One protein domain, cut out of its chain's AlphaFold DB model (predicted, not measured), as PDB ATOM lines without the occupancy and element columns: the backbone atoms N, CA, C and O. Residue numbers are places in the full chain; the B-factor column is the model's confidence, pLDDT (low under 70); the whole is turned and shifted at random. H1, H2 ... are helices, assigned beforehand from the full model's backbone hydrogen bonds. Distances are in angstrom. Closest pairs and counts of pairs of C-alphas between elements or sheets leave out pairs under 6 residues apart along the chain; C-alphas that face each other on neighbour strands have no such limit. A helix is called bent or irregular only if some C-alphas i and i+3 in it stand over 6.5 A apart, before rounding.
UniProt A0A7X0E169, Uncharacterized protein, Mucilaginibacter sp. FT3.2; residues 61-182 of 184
ATOM      1  N   ILE A  61     177.962 190.480 169.927       92.12
ATOM      2  CA  ILE A  61     178.340 191.525 170.891       92.12
ATOM      3  C   ILE A  61     177.904 191.159 172.323       92.12
ATOM      4  O   ILE A  61     178.545 191.563 173.292       92.12
ATOM      5  N   ALA A  62     176.841 190.366 172.484       93.06
ATOM      6  CA  ALA A  62     176.385 189.912 173.794       93.06
ATOM      7  C   ALA A  62     177.455 189.072 174.521       93.06
ATOM      8  O   ALA A  62     177.701 189.274 175.713       93.06
ATOM      9  N   ASP A  63     178.167 188.201 173.799       93.19
ATOM     10  CA  ASP A  63     179.253 187.395 174.368       93.19
ATOM     11  C   ASP A  63     180.530 188.217 174.642       93.19
ATOM     12  O   ASP A  63     181.282 187.946 175.587       93.19
ATOM     13  N   GLU A  64     180.745 189.294 173.880       93.81
ATOM     14  CA  GLU A  64     181.800 190.281 174.152       93.81
ATOM     15  C   GLU A  64     181.524 191.058 175.453       93.81
ATOM     16  O   GLU A  64     182.437 191.256 176.269       93.81
ATOM     17  N   ILE A  65     180.258 191.417 175.713       94.44
ATOM     18  CA  ILE A  65     179.827 191.992 176.999       94.44
ATOM     19  C   ILE A  65     180.059 190.985 178.127       94.44
ATOM     20  O   ILE A  65     180.711 191.333 179.111       94.44
ATOM     21  N   ARG A  66     179.625 189.723 177.978       94.56
ATOM     22  CA  ARG A  66     179.878 188.652 178.967       94.56
ATOM     23  C   ARG A  66     181.365 188.543 179.307       94.56
ATOM     24  O   ARG A  66     181.745 188.524 180.479       94.56
ATOM     25  N   THR A  67     182.222 188.547 178.289       93.44
ATOM     26  CA  THR A  67     183.685 188.513 178.436       93.44
ATOM     27  C   THR A  67     184.222 189.736 179.195       93.44
ATOM     28  O   THR A  67     185.162 189.615 179.986       93.44
ATOM     29  N   SER A  68     183.603 190.904 179.023       92.75
ATOM     30  CA  SER A  68     183.947 192.129 179.758       92.75
ATOM     31  C   SER A  68     183.468 192.096 181.216       92.75
ATOM     32  O   SER A  68     184.225 192.489 182.104       92.75
ATOM     33  N   LEU A  69     182.291 191.526 181.503       93.88
ATOM     34  CA  LEU A  69     181.840 191.269 182.880       93.88
ATOM     35  C   LEU A  69     182.798 190.301 183.608       93.88
ATOM     36  O   LEU A  69     183.188 190.559 184.748       93.88
ATOM     37  N   ILE A  70     183.265 189.239 182.934       93.38
ATOM     38  CA  ILE A  70     184.295 188.318 183.461       93.38
ATOM     39  C   ILE A  70     185.597 189.070 183.761       93.38
ATOM     40  O   ILE A  70     186.252 188.807 184.774       93.38
ATOM     41  N   TYR A  71     186.001 189.996 182.893       91.56
ATOM     42  CA  TYR A  71     187.206 190.799 183.090       91.56
ATOM     43  C   TYR A  71     187.099 191.694 184.339       91.56
ATOM     44  O   TYR A  71     188.016 191.684 185.164       91.56
ATOM     45  N   VAL A  72     185.960 192.375 184.538       90.81
ATOM     46  CA  VAL A  72     185.680 193.171 185.752       90.81
ATOM     47  C   VAL A  72     185.714 192.292 187.006       90.81
ATOM     48  O   VAL A  72     186.463 192.593 187.937       90.81
ATOM     49  N   ALA A  73     185.000 191.160 187.017       91.94
ATOM     50  CA  ALA A  73     184.971 190.246 188.163       91.94
ATOM     51  C   ALA A  73     186.375 189.726 188.541       91.94
ATOM     52  O   ALA A  73     186.737 189.689 189.719       91.94
ATOM     53  N   ASN A  74     187.220 189.399 187.554       90.44
ATOM     54  CA  ASN A  74     188.618 189.031 187.806       90.44
ATOM     55  C   ASN A  74     189.448 190.190 188.385       90.44
ATOM     56  O   ASN A  74     190.299 189.942 189.242       90.44
ATOM     57  N   GLY A  75     189.222 191.437 187.960       87.38
ATOM     58  CA  GLY A  75     189.891 192.618 188.521       87.38
ATOM     59  C   GLY A  75     189.526 192.872 189.988       87.38
ATOM     60  O   GLY A  75     190.402 193.134 190.822       87.38
ATOM     61  N   VAL A  76     188.247 192.688 190.327       87.25
ATOM     62  CA  VAL A  76     187.737 192.760 191.705       87.25
ATOM     63  C   VAL A  76     188.356 191.661 192.580       87.25
ATOM     64  O   VAL A  76     188.988 191.968 193.593       87.25
ATOM     65  N   LEU A  77     188.293 190.393 192.160       87.50
ATOM     66  CA  LEU A  77     188.911 189.266 192.882       87.50
ATOM     67  C   LEU A  77     190.433 189.431 193.051       87.50
ATOM     68  O   LEU A  77     190.987 189.162 194.119       87.50
ATOM     69  N   SER A  78     191.118 189.953 192.029       84.69
ATOM     70  CA  SER A  78     192.556 190.260 192.095       84.69
ATOM     71  C   SER A  78     192.890 191.342 193.128       84.69
ATOM     72  O   SER A  78     194.008 191.366 193.646       84.69
ATOM     73  N   SER A  79     191.944 192.229 193.447       78.94
ATOM     74  CA  SER A  79     192.113 193.230 194.507       78.94
ATOM     75  C   SER A  79     192.062 192.578 195.894       78.94
ATOM     76  O   SER A  79     192.945 192.841 196.710       78.94
ATOM     77  N   PHE A  80     191.136 191.638 196.136       76.56
ATOM     78  CA  PHE A  80     191.093 190.860 197.387       76.56
ATOM     79  C   PHE A  80     192.343 190.002 197.605       76.56
ATOM     80  O   PHE A  80     192.875 189.954 198.717       76.56
ATOM     81  N   ALA A  81     192.884 189.398 196.544       74.69
ATOM     82  CA  ALA A  81     194.147 188.663 196.624       74.69
ATOM     83  C   ALA A  81     195.333 189.555 197.047       74.69
ATOM     84  O   ALA A  81     196.174 189.119 197.835       74.69
ATOM     85  N   LYS A  82     195.390 190.811 196.577       71.38
ATOM     86  CA  LYS A  82     196.439 191.779 196.950       71.38
ATOM     87  C   LYS A  82     196.285 192.289 198.386       71.38
ATOM     88  O   LYS A  82     197.280 192.333 199.102       71.38
ATOM     89  N   ILE A  83     195.058 192.569 198.841       65.12
ATOM     90  CA  ILE A  83     194.757 192.931 200.245       65.12
ATOM     91  C   ILE A  83     195.357 191.902 201.212       65.12
ATOM     92  O   ILE A  83     196.079 192.256 202.145       65.12
ATOM     93  N   LYS A  84     195.114 190.610 200.949       66.12
ATOM     94  CA  LYS A  84     195.606 189.493 201.773       66.12
ATOM     95  C   LYS A  84     197.139 189.439 201.868       66.12
ATOM     96  O   LYS A  84     197.659 188.937 202.859       66.12
ATOM     97  N   GLN A  85     197.859 189.959 200.872       64.88
ATOM     98  CA  GLN A  85     199.327 189.999 200.842       64.88
ATOM     99  C   GLN A  85     199.923 191.243 201.523       64.88
ATOM    100  O   GLN A  85     201.096 191.221 201.883       64.88
ATOM    101  N   TRP A  86     199.149 192.319 201.702       59.69
ATOM    102  CA  TRP A  86     199.635 193.615 202.204       59.69
ATOM    103  C   TRP A  86     199.316 193.892 203.685       59.69
ATOM    104  O   TRP A  86     199.560 194.992 204.168       59.69
ATOM    105  N   GLY A  87     198.833 192.890 204.430       50.78
ATOM    106  CA  GLY A  87     198.814 192.919 205.898       50.78
ATOM    107  C   GLY A  87     197.827 193.921 206.504       50.78
ATOM    108  O   GLY A  87     198.234 194.834 207.214       50.78
ATOM    109  N   SER A  88     196.533 193.725 206.233       49.66
ATOM    110  CA  SER A  88     195.407 194.521 206.768       49.66
ATOM    111  C   SER A  88     195.237 195.933 206.197       49.66
ATOM    112  O   SER A  88     194.333 196.656 206.615       49.66
ATOM    113  N   TYR A  89     196.021 196.314 205.185       47.91
ATOM    114  CA  TYR A  89     195.720 197.489 204.372       47.91
ATOM    115  C   TYR A  89     194.743 197.131 203.258       47.91
ATOM    116  O   TYR A  89     195.097 196.554 202.229       47.91
ATOM    117  N   TYR A  90     193.491 197.516 203.466       51.81
ATOM    118  CA  TYR A  90     192.518 197.655 202.395       51.81
ATOM    119  C   TYR A  90     192.967 198.915 201.588       51.81
ATOM    120  O   TYR A  90     193.278 199.936 202.195       51.81
ATOM    121  N   PRO A  91     193.242 198.859 200.263       40.78
ATOM    122  CA  PRO A  91     194.541 199.413 199.819       40.78
ATOM    123  C   PRO A  91     194.640 200.913 199.448       40.78
ATOM    124  O   PRO A  91     195.608 201.281 198.799       40.78
ATOM    125  N   ASP A  92     193.665 201.737 199.845       37.12
ATOM    126  CA  ASP A  92     193.536 203.204 199.644       37.12
ATOM    127  C   ASP A  92     193.519 203.818 198.209       37.12
ATOM    128  O   ASP A  92     194.516 203.827 197.490       37.12
ATOM    129  N   LEU A  93     192.393 204.456 197.833       40.31
ATOM    130  CA  LEU A  93     192.296 205.403 196.705       40.31
ATOM    131  C   LEU A  93     192.616 206.812 197.223       40.31
ATOM    132  O   LEU A  93     192.002 207.261 198.188       40.31
ATOM    133  N   SER A  94     193.493 207.540 196.529       38.41
ATOM    134  CA  SER A  94     194.151 208.793 196.952       38.41
ATOM    135  C   SER A  94     193.263 210.054 197.088       38.41
ATOM    136  O   SER A  94     193.675 211.155 196.718       38.41
ATOM    137  N   GLN A  95     192.035 209.921 197.601       42.62
ATOM    138  CA  GLN A  95     191.022 210.985 197.697       42.62
ATOM    139  C   GLN A  95     190.277 211.054 199.047       42.62
ATOM    140  O   GLN A  95     189.218 211.670 199.133       42.62
ATOM    141  N   SER A  96     190.826 210.474 200.121       38.84
ATOM    142  CA  SER A  96     190.404 210.724 201.519       38.84
ATOM    143  C   SER A  96     188.938 210.409 201.881       38.84
ATOM    144  O   SER A  96     188.456 210.841 202.927       38.84
ATOM    145  N   MET A  97     188.220 209.646 201.053       41.00
ATOM    146  CA  MET A  97     186.848 209.201 201.309       41.00
ATOM    147  C   MET A  97     186.640 207.774 200.796       41.00
ATOM    148  O   MET A  97     186.356 207.579 199.616       41.00
ATOM    149  N   VAL A  98     186.677 206.778 201.690       52.06
ATOM    150  CA  VAL A  98     186.024 205.487 201.423       52.06
ATOM    151  C   VAL A  98     185.213 205.014 202.625       52.06
ATOM    152  O   VAL A  98     185.698 204.322 203.518       52.06
ATOM    153  N   ILE A  99     183.925 205.340 202.577       57.34
ATOM    154  CA  ILE A  99     182.867 204.536 203.193       57.34
ATOM    155  C   ILE A  99     182.656 203.334 202.252       57.34
ATOM    156  O   ILE A  99     182.565 203.571 201.045       57.34
ATOM    157  N   PRO A 100     182.556 202.073 202.722       59.97
ATOM    158  CA  PRO A 100     182.396 200.916 201.830       59.97
ATOM    159  C   PRO A 100     181.255 201.037 200.795       59.97
ATOM    160  O   PRO A 100     181.399 200.540 199.684       59.97
ATOM    161  N   GLY A 101     180.190 201.807 201.065       63.78
ATOM    162  CA  GLY A 101     179.174 202.185 200.065       63.78
ATOM    163  C   GLY A 101     179.734 202.792 198.760       63.78
ATOM    164  O   GLY A 101     179.260 202.465 197.673       63.78
ATOM    165  N   TYR A 102     180.785 203.616 198.839       71.06
ATOM    166  CA  TYR A 102     181.460 204.193 197.666       71.06
ATOM    167  C   TYR A 102     182.188 203.129 196.831       71.06
ATOM    168  O   TYR A 102     182.195 203.197 195.602       71.06
ATOM    169  N   LEU A 103     182.762 202.119 197.495       75.06
ATOM    170  CA  LEU A 103     183.451 201.010 196.839       75.06
ATOM    171  C   LEU A 103     182.483 200.179 195.988       75.06
ATOM    172  O   LEU A 103     182.775 199.906 194.823       75.06
ATOM    173  N   PHE A 104     181.313 199.835 196.532       79.88
ATOM    174  CA  PHE A 104     180.274 199.126 195.777       79.88
ATOM    175  C   PHE A 104     179.772 199.955 194.587       79.88
ATOM    176  O   PHE A 104     179.644 199.424 193.486       79.88
ATOM    177  N   GLY A 105     179.595 201.269 194.769       82.31
ATOM    178  CA  GLY A 105     179.254 202.190 193.680       82.31
ATOM    179  C   GLY A 105     180.282 202.197 192.541       82.31
ATOM    180  O   GLY A 105     179.898 202.230 191.374       82.31
ATOM    181  N   LYS A 106     181.585 202.101 192.849       84.06
ATOM    182  CA  LYS A 106     182.639 201.983 191.827       84.06
ATOM    183  C   LYS A 106     182.594 200.652 191.084       84.06
ATOM    184  O   LYS A 106     182.619 200.657 189.860       84.06
ATOM    185  N   ILE A 107     182.438 199.537 191.790       85.81
ATOM    186  CA  ILE A 107     182.363 198.214 191.151       85.81
ATOM    187  C   ILE A 107     181.140 198.120 190.221       85.81
ATOM    188  O   ILE A 107     181.260 197.647 189.091       85.81
ATOM    189  N   LEU A 108     179.981 198.645 190.639       89.44
ATOM    190  CA  LEU A 108     178.791 198.727 189.782       89.44
ATOM    191  C   LEU A 108     178.993 199.658 188.575       89.44
ATOM    192  O   LEU A 108     178.552 199.328 187.477       89.44
ATOM    193  N   MET A 109     179.700 200.781 188.736       89.00
ATOM    194  CA  MET A 109     180.074 201.673 187.628       89.00
ATOM    195  C   MET A 109     180.954 200.957 186.586       89.00
ATOM    196  O   MET A 109     180.763 201.159 185.387       89.00
ATOM    197  N   ASP A 110     181.877 200.095 187.014       88.75
ATOM    198  CA  ASP A 110     182.754 199.344 186.108       88.75
ATOM    199  C   ASP A 110     182.005 198.207 185.383       88.75
ATOM    200  O   ASP A 110     182.186 198.028 184.176       88.75
ATOM    201  N   PHE A 111     181.080 197.509 186.057       91.69
ATOM    202  CA  PHE A 111     180.151 196.575 185.401       91.69
ATOM    203  C   PHE A 111     179.209 197.281 184.404       91.69
ATOM    204  O   PHE A 111     179.026 196.799 183.287       91.69
ATOM    205  N   ASN A 112     178.670 198.452 184.755       91.56
ATOM    206  CA  ASN A 112     177.841 199.274 183.862       91.56
ATOM    207  C   ASN A 112     178.641 199.759 182.641       91.56
ATOM    208  O   ASN A 112     178.120 199.828 181.531       91.56
ATOM    209  N   THR A 113     179.933 200.047 182.823       89.56
ATOM    210  CA  THR A 113     180.848 200.395 181.728       89.56
ATOM    211  C   THR A 113     181.054 199.201 180.792       89.56
ATOM    212  O   THR A 113     180.902 199.353 179.583       89.56
ATOM    213  N   ALA A 114     181.316 198.003 181.327       90.81
ATOM    214  CA  ALA A 114     181.415 196.775 180.531       90.81
ATOM    215  C   ALA A 114     180.129 196.472 179.731       90.81
ATOM    216  O   ALA A 114     180.214 196.025 178.587       90.81
ATOM    217  N   LEU A 115     178.955 196.762 180.307       92.69
ATOM    218  CA  LEU A 115     177.655 196.650 179.644       92.69
ATOM    219  C   LEU A 115     177.475 197.698 178.526       92.69
ATOM    220  O   LEU A 115     177.272 197.341 177.367       92.69
ATOM    221  N   LYS A 116     177.549 198.995 178.855       88.38
ATOM    222  CA  LYS A 116     177.215 200.099 177.931       88.38
ATOM    223  C   LYS A 116     178.190 200.251 176.764       88.38
ATOM    224  O   LYS A 116     177.765 200.672 175.689       88.38
ATOM    225  N   TYR A 117     179.461 199.897 176.967       86.44
ATOM    226  CA  TYR A 117     180.511 199.949 175.944       86.44
ATOM    227  C   TYR A 117     180.678 198.634 175.162       86.44
ATOM    228  O   TYR A 117     181.674 198.480 174.457       86.44
ATOM    229  N   GLU A 118     179.726 197.701 175.267       85.38
ATOM    230  CA  GLU A 118     179.535 196.615 174.292       85.38
ATOM    231  C   GLU A 118     180.806 195.789 173.974       85.38
ATOM    232  O   GLU A 118     181.089 195.500 172.817       85.38
ATOM    233  N   GLY A 119     181.589 195.416 174.998       71.19
ATOM    234  CA  GLY A 119     182.827 194.629 174.831       71.19
ATOM    235  C   GLY A 119     184.137 195.362 175.163       71.19
ATOM    236  O   GLY A 119     185.220 194.771 175.093       71.19
ATOM    237  N   ALA A 120     184.081 196.639 175.555       74.25
ATOM    238  CA  ALA A 120     185.259 197.329 176.076       74.25
ATOM    239  C   ALA A 120     185.753 196.709 177.397       74.25
ATOM    240  O   ALA A 120     184.972 196.382 178.287       74.25
ATOM    241  N   LYS A 121     187.079 196.641 177.566       70.62
ATOM    242  CA  LYS A 121     187.725 196.254 178.829       70.62
ATOM    243  C   LYS A 121     187.968 197.511 179.675       70.62
ATOM    244  O   LYS A 121     188.939 198.217 179.392       70.62
ATOM    245  N   PRO A 122     187.124 197.830 180.678       65.81
ATOM    246  CA  PRO A 122     187.333 199.008 181.514       65.81
ATOM    247  C   PRO A 122     188.656 198.903 182.279       65.81
ATOM    248  O   PRO A 122     189.089 197.815 182.661       65.81
ATOM    249  N   ILE A 123     189.308 200.040 182.530       62.09
ATOM    250  CA  ILE A 123     190.502 200.076 183.381       62.09
ATOM    251  C   ILE A 123     190.042 199.910 184.831       62.09
ATOM    252  O   ILE A 123     189.736 200.894 185.501       62.09
ATOM    253  N   PHE A 124     190.007 198.668 185.319       64.25
ATOM    254  CA  PHE A 124     189.799 198.424 186.741       64.25
ATOM    255  C   PHE A 124     190.998 198.966 187.527       64.25
ATOM    256  O   PHE A 124     192.161 198.703 187.201       64.25
ATOM    257  N   GLN A 125     190.715 199.740 188.567       62.28
ATOM    258  CA  GLN A 125     191.714 200.111 189.562       62.28
ATOM    259  C   GLN A 125     191.757 199.027 190.646       62.28
ATOM    260  O   GLN A 125     190.904 198.140 190.690       62.28
ATOM    261  N   ILE A 126     192.767 199.053 191.517       61.38
ATOM    262  CA  ILE A 126     192.703 198.222 192.725       61.38
ATOM    263  C   ILE A 126     191.553 198.774 193.578       61.38
ATOM    264  O   ILE A 126     191.414 199.986 193.718       61.38
ATOM    265  N   TYR A 127     190.706 197.898 194.111       66.88
ATOM    266  CA  TYR A 127     189.534 198.293 194.895       66.88
ATOM    267  C   TYR A 127     189.876 198.371 196.386       66.88
ATOM    268  O   TYR A 127     190.515 197.478 196.944       66.88
ATOM    269  N   MET A 128     189.516 199.496 197.006       57.75
ATOM    270  CA  MET A 128     190.256 200.097 198.119       57.75
ATOM    271  C   MET A 128     189.306 200.693 199.168       57.75
ATOM    272  O   MET A 128     188.371 201.387 198.793       57.75
ATOM    273  N   SER A 129     189.539 200.433 200.462       55.44
ATOM    274  CA  SER A 129     188.766 200.933 201.625       55.44
ATOM    275  C   SER A 129     189.724 201.275 202.765       55.44
ATOM    276  O   SER A 129     190.750 200.630 202.855       55.44
ATOM    277  N   GLN A 130     189.419 202.218 203.659       52.44
ATOM    278  CA  GLN A 130     190.253 202.472 204.853       52.44
ATOM    279  C   GLN A 130     189.722 201.792 206.131       52.44
ATOM    280  O   GLN A 130     190.403 201.771 207.154       52.44
ATOM    281  N   ARG A 131     188.505 201.234 206.085       60.25
ATOM    282  CA  ARG A 131     187.848 200.551 207.210       60.25
ATOM    283  C   ARG A 131     187.905 199.038 206.993       60.25
ATOM    284  O   ARG A 131     187.547 198.577 205.909       60.25
ATOM    285  N   GLU A 132     188.329 198.291 208.011       67.00
ATOM    286  CA  GLU A 132     188.220 196.827 208.037       67.00
ATOM    287  C   GLU A 132     186.744 196.412 208.146       67.00
ATOM    288  O   GLU A 132     185.972 197.003 208.902       67.00
ATOM    289  N   TRP A 133     186.353 195.407 207.362       70.31
ATOM    290  CA  TRP A 133     185.022 194.798 207.359       70.31
ATOM    291  C   TRP A 133     185.114 193.352 206.856       70.31
ATOM    292  O   TRP A 133     186.087 192.989 206.186       70.31
ATOM    293  N   ASP A 134     184.114 192.519 207.162       76.50
ATOM    294  CA  ASP A 134     184.081 191.139 206.663       76.50
ATOM    295  C   ASP A 134     183.696 191.107 205.179       76.50
ATOM    296  O   ASP A 134     182.528 191.037 204.809       76.50
ATOM    297  N   TYR A 135     184.710 191.172 204.319       78.38
ATOM    298  CA  TYR A 135     184.565 191.168 202.864       78.38
ATOM    299  C   TYR A 135     184.275 189.781 202.270       78.38
ATOM    300  O   TYR A 135     184.040 189.680 201.063       78.38
ATOM    301  N   LYS A 136     184.271 188.706 203.073       83.56
ATOM    302  CA  LYS A 136     184.070 187.331 202.581       83.56
ATOM    303  C   LYS A 136     182.747 187.106 201.838       83.56
ATOM    304  O   LYS A 136     182.800 186.403 200.827       83.56
ATOM    305  N   PRO A 137     181.587 187.663 202.251       85.31
ATOM    306  CA  PRO A 137     180.343 187.501 201.497       85.31
ATOM    307  C   PRO A 137     180.467 188.072 200.081       85.31
ATOM    308  O   PRO A 137     180.044 187.446 199.114       85.31
ATOM    309  N   PHE A 138     181.140 189.217 199.944       85.31
ATOM    310  CA  PHE A 138     181.339 189.874 198.658       85.31
ATOM    311  C   PHE A 138     182.412 189.197 197.796       85.31
ATOM    312  O   PHE A 138     182.212 189.036 196.596       85.31
ATOM    313  N   GLU A 139     183.521 188.728 198.382       87.69
ATOM    314  CA  GLU A 139     184.492 187.885 197.664       87.69
ATOM    315  C   GLU A 139     183.823 186.605 197.131       87.69
ATOM    316  O   GLU A 139     184.045 186.227 195.980       87.69
ATOM    317  N   SER A 140     182.944 185.991 197.932       90.81
ATOM    318  CA  SER A 140     182.171 184.806 197.539       90.81
ATOM    319  C   SER A 140     181.184 185.115 196.409       90.81
ATOM    320  O   SER A 140     181.139 184.369 195.436       90.81
ATOM    321  N   LEU A 141     180.456 186.239 196.481       92.06
ATOM    322  CA  LEU A 141     179.572 186.695 195.403       92.06
ATOM    323  C   LEU A 141     180.345 186.905 194.093       92.06
ATOM    324  O   LEU A 141     179.942 186.395 193.051       92.06
ATOM    325  N   MET A 142     181.469 187.626 194.134       92.81
ATOM    326  CA  MET A 142     182.279 187.903 192.940       92.81
ATOM    327  C   MET A 142     182.840 186.623 192.305       92.81
ATOM    328  O   MET A 142     182.950 186.542 191.080       92.81
ATOM    329  N   GLN A 143     183.170 185.612 193.116       94.62
ATOM    330  CA  GLN A 143     183.594 184.302 192.626       94.62
ATOM    331  C   GLN A 143     182.425 183.528 191.989       94.62
ATOM    332  O   GLN A 143     182.592 183.020 190.881       94.62
ATOM    333  N   SER A 144     181.242 183.505 192.615       95.44
ATOM    334  CA  SER A 144     180.040 182.874 192.043       95.44
ATOM    335  C   SER A 144     179.640 183.496 190.704       95.44
ATOM    336  O   SER A 144     179.540 182.782 189.709       95.44
ATOM    337  N   LEU A 145     179.533 184.830 190.638       94.94
ATOM    338  CA  LEU A 145     179.188 185.559 189.410       94.94
ATOM    339  C   LEU A 145     180.175 185.280 188.271       94.94
ATOM    340  O   LEU A 145     179.776 185.168 187.114       94.94
ATOM    341  N   LYS A 146     181.472 185.152 188.580       94.50
ATOM    342  CA  LYS A 146     182.493 184.758 187.602       94.50
ATOM    343  C   LYS A 146     182.276 183.325 187.106       94.50
ATOM    344  O   LYS A 146     182.376 183.082 185.903       94.50
ATOM    345  N   ASP A 147     182.017 182.381 188.006       95.81
ATOM    346  CA  ASP A 147     181.846 180.967 187.656       95.81
ATOM    347  C   ASP A 147     180.534 180.695 186.906       95.81
ATOM    348  O   ASP A 147     180.461 179.735 186.135       95.81
ATOM    349  N   GLU A 148     179.517 181.531 187.105       95.50
ATOM    350  CA  GLU A 148     178.287 181.589 186.310       95.50
ATOM    351  C   GLU A 148     178.560 182.171 184.918       95.50
ATOM    352  O   GLU A 148     178.315 181.490 183.922       95.50
ATOM    353  N   LEU A 149     179.181 183.354 184.827       94.94
ATOM    354  CA  LEU A 149     179.553 183.982 183.551       94.94
ATOM    355  C   LEU A 149     180.433 183.082 182.668       94.94
ATOM    356  O   LEU A 149     180.308 183.117 181.448       94.94
ATOM    357  N   ILE A 150     181.326 182.273 183.247       93.69
ATOM    358  CA  ILE A 150     182.174 181.330 182.492       93.69
ATOM    359  C   ILE A 150     181.354 180.187 181.863       93.69
ATOM    360  O   ILE A 150     181.759 179.657 180.828       93.69
ATOM    361  N   LYS A 151     180.222 179.809 182.466       92.00
ATOM    362  CA  LYS A 151     179.333 178.725 182.001       92.00
ATOM    363  C   LYS A 151     178.180 179.233 181.133       92.00
ATOM    364  O   LYS A 151     177.614 178.453 180.373       92.00
ATOM    365  N   ALA A 152     177.828 180.509 181.264       91.69
ATOM    366  CA  ALA A 152     176.847 181.185 180.432       91.69
ATOM    367  C   ALA A 152     177.403 181.516 179.036       91.69
ATOM    368  O   ALA A 152     178.611 181.641 178.830       91.69
ATOM    369  N   ASN A 153     176.487 181.718 178.095       92.31
ATOM    370  CA  ASN A 153     176.714 182.313 176.784       92.31
ATOM    371  C   ASN A 153     175.533 183.254 176.545       92.31
ATOM    372  O   ASN A 153     174.398 182.789 176.628       92.31
ATOM    373  N   PHE A 154     175.784 184.541 176.304       95.75
ATOM    374  CA  PHE A 154     174.694 185.496 176.101       95.75
ATOM    375  C   PHE A 154     174.304 185.503 174.626       95.75
ATOM    376  O   PHE A 154     175.141 185.768 173.763       95.75
ATOM    377  N   SER A 155     173.042 185.198 174.329       95.00
ATOM    378  CA  SER A 155     172.538 185.170 172.955       95.00
ATOM    379  C   SER A 155     172.174 186.565 172.443       95.00
ATOM    380  O   SER A 155     172.349 186.843 171.257       95.00
ATOM    381  N   SER A 156     171.730 187.455 173.335       96.94
ATOM    382  CA  SER A 156     171.211 188.790 173.021       96.94
ATOM    383  C   SER A 156     171.746 189.862 173.978       96.94
ATOM    384  O   SER A 156     172.256 189.568 175.063       96.94
ATOM    385  N   LYS A 157     171.623 191.140 173.597       96.25
ATOM    386  CA  LYS A 157     172.011 192.258 174.476       96.25
ATOM    387  C   LYS A 157     171.059 192.405 175.665       96.25
ATOM    388  O   LYS A 157     171.485 192.892 176.709       96.25
ATOM    389  N   MET A 158     169.809 191.957 175.529       96.94
ATOM    390  CA  MET A 158     168.837 191.939 176.621       96.94
ATOM    391  C   MET A 158     169.268 190.993 177.752       96.94
ATOM    392  O   MET A 158     169.287 191.415 178.902       96.94
ATOM    393  N   GLU A 159     169.749 189.783 177.440       96.62
ATOM    394  CA  GLU A 159     170.311 188.865 178.454       96.62
ATOM    395  C   GLU A 159     171.483 189.498 179.226       96.62
ATOM    396  O   GLU A 159     171.618 189.317 180.435       96.62
ATOM    397  N   ALA A 160     172.318 190.295 178.549       95.56
ATOM    398  CA  ALA A 160     173.419 191.010 179.190       95.56
ATOM    399  C   ALA A 160     172.938 192.140 180.126       95.56
ATOM    400  O   ALA A 160     173.561 192.378 181.165       95.56
ATOM    401  N   ILE A 161     171.835 192.820 179.784       96.44
ATOM    402  CA  ILE A 161     171.166 193.810 180.648       96.44
ATOM    403  C   ILE A 161     170.576 193.115 181.881       96.44
ATOM    404  O   ILE A 161     170.835 193.547 183.002       96.44
ATOM    405  N   GLU A 162     169.830 192.029 181.685       96.25
ATOM    406  CA  GLU A 162     169.202 191.251 182.763       96.25
ATOM    407  C   GLU A 162     170.247 190.704 183.743       96.25
ATOM    408  O   GLU A 162     170.091 190.828 184.959       96.25
ATOM    409  N   TYR A 163     171.369 190.187 183.231       96.38
ATOM    410  CA  TYR A 163     172.467 189.722 184.075       96.38
ATOM    411  C   TYR A 163     173.153 190.865 184.841       96.38
ATOM    412  O   TYR A 163     173.541 190.690 185.996       96.38
ATOM    413  N   TYR A 164     173.295 192.051 184.243       95.56
ATOM    414  CA  TYR A 164     173.813 193.223 184.958       95.56
ATOM    415  C   TYR A 164     172.875 193.677 186.087       95.56
ATOM    416  O   TYR A 164     173.347 193.984 187.182       95.56
ATOM    417  N   GLU A 165     171.561 193.679 185.861       95.81
ATOM    418  CA  GLU A 165     170.586 194.002 186.908       95.81
ATOM    419  C   GLU A 165     170.615 192.957 188.037       95.81
ATOM    420  O   GLU A 165     170.652 193.337 189.208       95.81
ATOM    421  N   HIS A 166     170.772 191.667 187.718       95.44
ATOM    422  CA  HIS A 166     171.012 190.620 188.720       95.44
ATOM    423  C   HIS A 166     172.291 190.859 189.553       95.44
ATOM    424  O   HIS A 166     172.260 190.747 190.785       95.44
ATOM    425  N   ILE A 167     173.411 191.252 188.922       94.50
ATOM    426  CA  ILE A 167     174.626 191.674 189.648       94.50
ATOM    427  C   ILE A 167     174.290 192.842 190.588       94.50
ATOM    428  O   ILE A 167     174.703 192.837 191.751       94.50
ATOM    429  N   ARG A 168     173.542 193.840 190.102       93.69
ATOM    430  CA  ARG A 168     173.174 195.042 190.862       93.69
ATOM    431  C   ARG A 168     172.383 194.691 192.120       93.69
ATOM    432  O   ARG A 168     172.736 195.169 193.196       93.69
ATOM    433  N   GLU A 169     171.375 193.833 192.003       94.44
ATOM    434  CA  GLU A 169     170.571 193.338 193.127       94.44
ATOM    435  C   GLU A 169     171.425 192.603 194.169       94.44
ATOM    436  O   GLU A 169     171.349 192.911 195.360       94.44
ATOM    437  N   CYS A 170     172.307 191.698 193.733       91.94
ATOM    438  CA  CYS A 170     173.183 190.950 194.638       91.94
ATOM    439  C   CYS A 170     174.162 191.854 195.405       91.94
ATOM    440  O   CYS A 170     174.438 191.620 196.584       91.94
ATOM    441  N   VAL A 171     174.686 192.901 194.760       88.44
ATOM    442  CA  VAL A 171     175.550 193.889 195.424       88.44
ATOM    443  C   VAL A 171     174.749 194.758 196.400       88.44
ATOM    444  O   VAL A 171     175.239 195.030 197.496       88.44
ATOM    445  N   ILE A 172     173.521 195.158 196.051       86.38
ATOM    446  CA  ILE A 172     172.639 195.938 196.937       86.38
ATOM    447  C   ILE A 172     172.287 195.152 198.207       86.38
ATOM    448  O   ILE A 172     172.359 195.721 199.293       86.38
ATOM    449  N   ALA A 173     172.009 193.848 198.109       87.56
ATOM    450  CA  ALA A 173     171.747 193.010 199.282       87.56
ATOM    451  C   ALA A 173     172.910 193.045 200.296       87.56
ATOM    452  O   ALA A 173     172.693 193.249 201.490       87.56
ATOM    453  N   ILE A 174     174.157 192.955 199.816       84.69
ATOM    454  CA  ILE A 174     175.356 193.073 200.665       84.69
ATOM    455  C   ILE A 174     175.485 194.486 201.257       84.69
ATOM    456  O   ILE A 174     175.851 194.634 202.421       84.69
ATOM    457  N   VAL A 175     175.174 195.536 200.489       82.38
ATOM    458  CA  VAL A 175     175.159 196.924 200.988       82.38
ATOM    459  C   VAL A 175     174.155 197.086 202.133       82.38
ATOM    460  O   VAL A 175     174.486 197.696 203.151       82.38
ATOM    461  N   ASP A 176     172.947 196.543 202.002       82.25
ATOM    462  CA  ASP A 176     171.912 196.671 203.027       82.25
ATOM    463  C   ASP A 176     172.247 195.857 204.293       82.25
ATOM    464  O   ASP A 176     172.073 196.375 205.399       82.25
ATOM    465  N   ASP A 177     172.845 194.667 204.173       81.81
ATOM    466  CA  ASP A 177     173.382 193.908 205.318       81.81
ATOM    467  C   ASP A 177     174.485 194.678 206.071       81.81
ATOM    468  O   ASP A 177     174.504 194.731 207.308       81.81
ATOM    469  N   LEU A 178     175.390 195.341 205.343       72.56
ATOM    470  CA  LEU A 178     176.442 196.175 205.939       72.56
ATOM    471  C   LEU A 178     175.878 197.432 206.621       72.56
ATOM    472  O   LEU A 178     176.432 197.880 207.629       72.56
ATOM    473  N   ARG A 179     174.766 197.981 206.114       76.69
ATOM    474  CA  ARG A 179     174.046 199.097 206.751       76.69
ATOM    475  C   ARG A 179     173.350 198.635 208.031       76.69
ATOM    476  O   ARG A 179     173.492 199.267 209.075       76.69
ATOM    477  N   ASN A 180     172.660 197.496 207.981       78.19
ATOM    478  CA  ASN A 180     171.971 196.898 209.129       78.19
ATOM    479  C   ASN A 180     172.934 196.511 210.270       78.19
ATOM    480  O   ASN A 180     172.538 196.496 211.435       78.19
ATOM    481  N   THR A 181     174.203 196.240 209.953       73.62
ATOM    482  CA  THR A 181     175.271 195.944 210.926       73.62
ATOM    483  C   THR A 181     176.095 197.170 211.356       73.62
ATOM    484  O   THR A 181     176.991 197.035 212.190       73.62
ATOM    485  N   GLY A 182     175.800 198.374 210.845       67.69
ATOM    486  CA  GLY A 182     176.494 199.621 211.212       67.69
ATOM    487  C   GLY A 182     177.927 199.751 210.668       67.69
ATOM    488  O   GLY A 182     178.729 200.550 211.172       67.69
TER     489      GLY A 182
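AT A GLANCE: This is residues 61 to 182 of the 184 residues of an uncharacterized protein of Mucilaginibacter sp. FT3.2 (UniProt A0A7X0E169). Four helices stand side by side in a bundle, set round its long axis in the ring order H1, H2, H4, H3; H1 and H4, at opposite corners, run the same way and touch near their starts, while H2 and H3, at the other two corners, run against them. Residues 86 to 99 make a loose loop at one end of the bundle, and residues 117 to 135 run back along its length outside H1 and H2 to bring the backbone from the end of H2 to the start of H3. The printed part has 122 residues, with four named helices in the order H1, H2, H3, H4 and no named strand, and its class is all helix. It is compact, with a radius of gyration of the C-alphas of 14.4 A, and the C-alphas span 41 by 28 by 24 A along their three main axes.

HOW THE PARTS SIT: H1, residues 61 to 85, and H2, residues 100 to 116, form a helical hairpin. They touch, with the C-alphas of Ser 68 and Ala 114 the closest at 5.3 A, and run opposite ways at a shallow tilt of 27 degrees. H1 touches H2 with residues 65 to 76 alone. H3, residues 136 to 151, touches H1, and their closest C-alphas are those of Ile 70 and Lys 146, 5.8 A apart. These two run opposite ways at a shallow tilt of 32 degrees, only just short of steep. H2 and H3, which follow each other in the chain, are apart. H4, residues 157 to 180, forms a second helical hairpin with H3. Their closest C-alphas are those of Phe 138 and Ile 174, 7.1 A apart, they run opposite ways at a shallow tilt of 11 degrees, and H4 touches H3 with residues 167 to 174 alone. H4 also touches H2, opposite ways at a shallow tilt of 1 degree, with the C-alphas of Gly 101 and Val 175 the closest at 6.7 A. H1 and H4 run the same way at a shallow tilt of 28 degrees; they touch with residues 61 to 66 of H1 and 157 to 160 of H4 alone, where the closest C-alphas, those of Ala 62 and Lys 157, are 5.0 A apart. The centres of H1 and H4 are 15.7 A apart. The five pairs of helices that touch are at shallow tilts, and the packing is mostly aligned. In H2 every O i to N i+4 pair is within hydrogen-bond range; the counts are 20 of 21 in H1, 11 of 12 in H3 and 19 of 20 in H4.

IN THESE COORDINATES: H1 begins at Ile 61, whose C-alpha is at (178.340, 191.525, 170.891), and measures 36.6 A from its first to its last C-alpha, that of Gln 85. H2, from Pro 100 to Lys 116, measures 24.5 A and has its first C-alpha at (182.396, 200.916, 201.830). H3, from Lys 136 to Lys 151, measures 22.8 A. H4, from Lys 157 to Asn 180, measures 35.0 A and ends with its C-alpha at (171.971, 196.898, 209.129). None of the four is bent.

THE WHOLE: The two C-alphas farthest apart are those of Gly 87 and Ser 156, at 43.1 A. The printed part has no cut. The links from H1 to H2, 14 residues, and from H2 to H3, 19 residues, are long, and the link of 5 residues from H3 to H4 is tight. The mean pLDDT of the printed part is 79.8. It is under 70 at residues 83 to 101, residues 122 to 132 and residue 182.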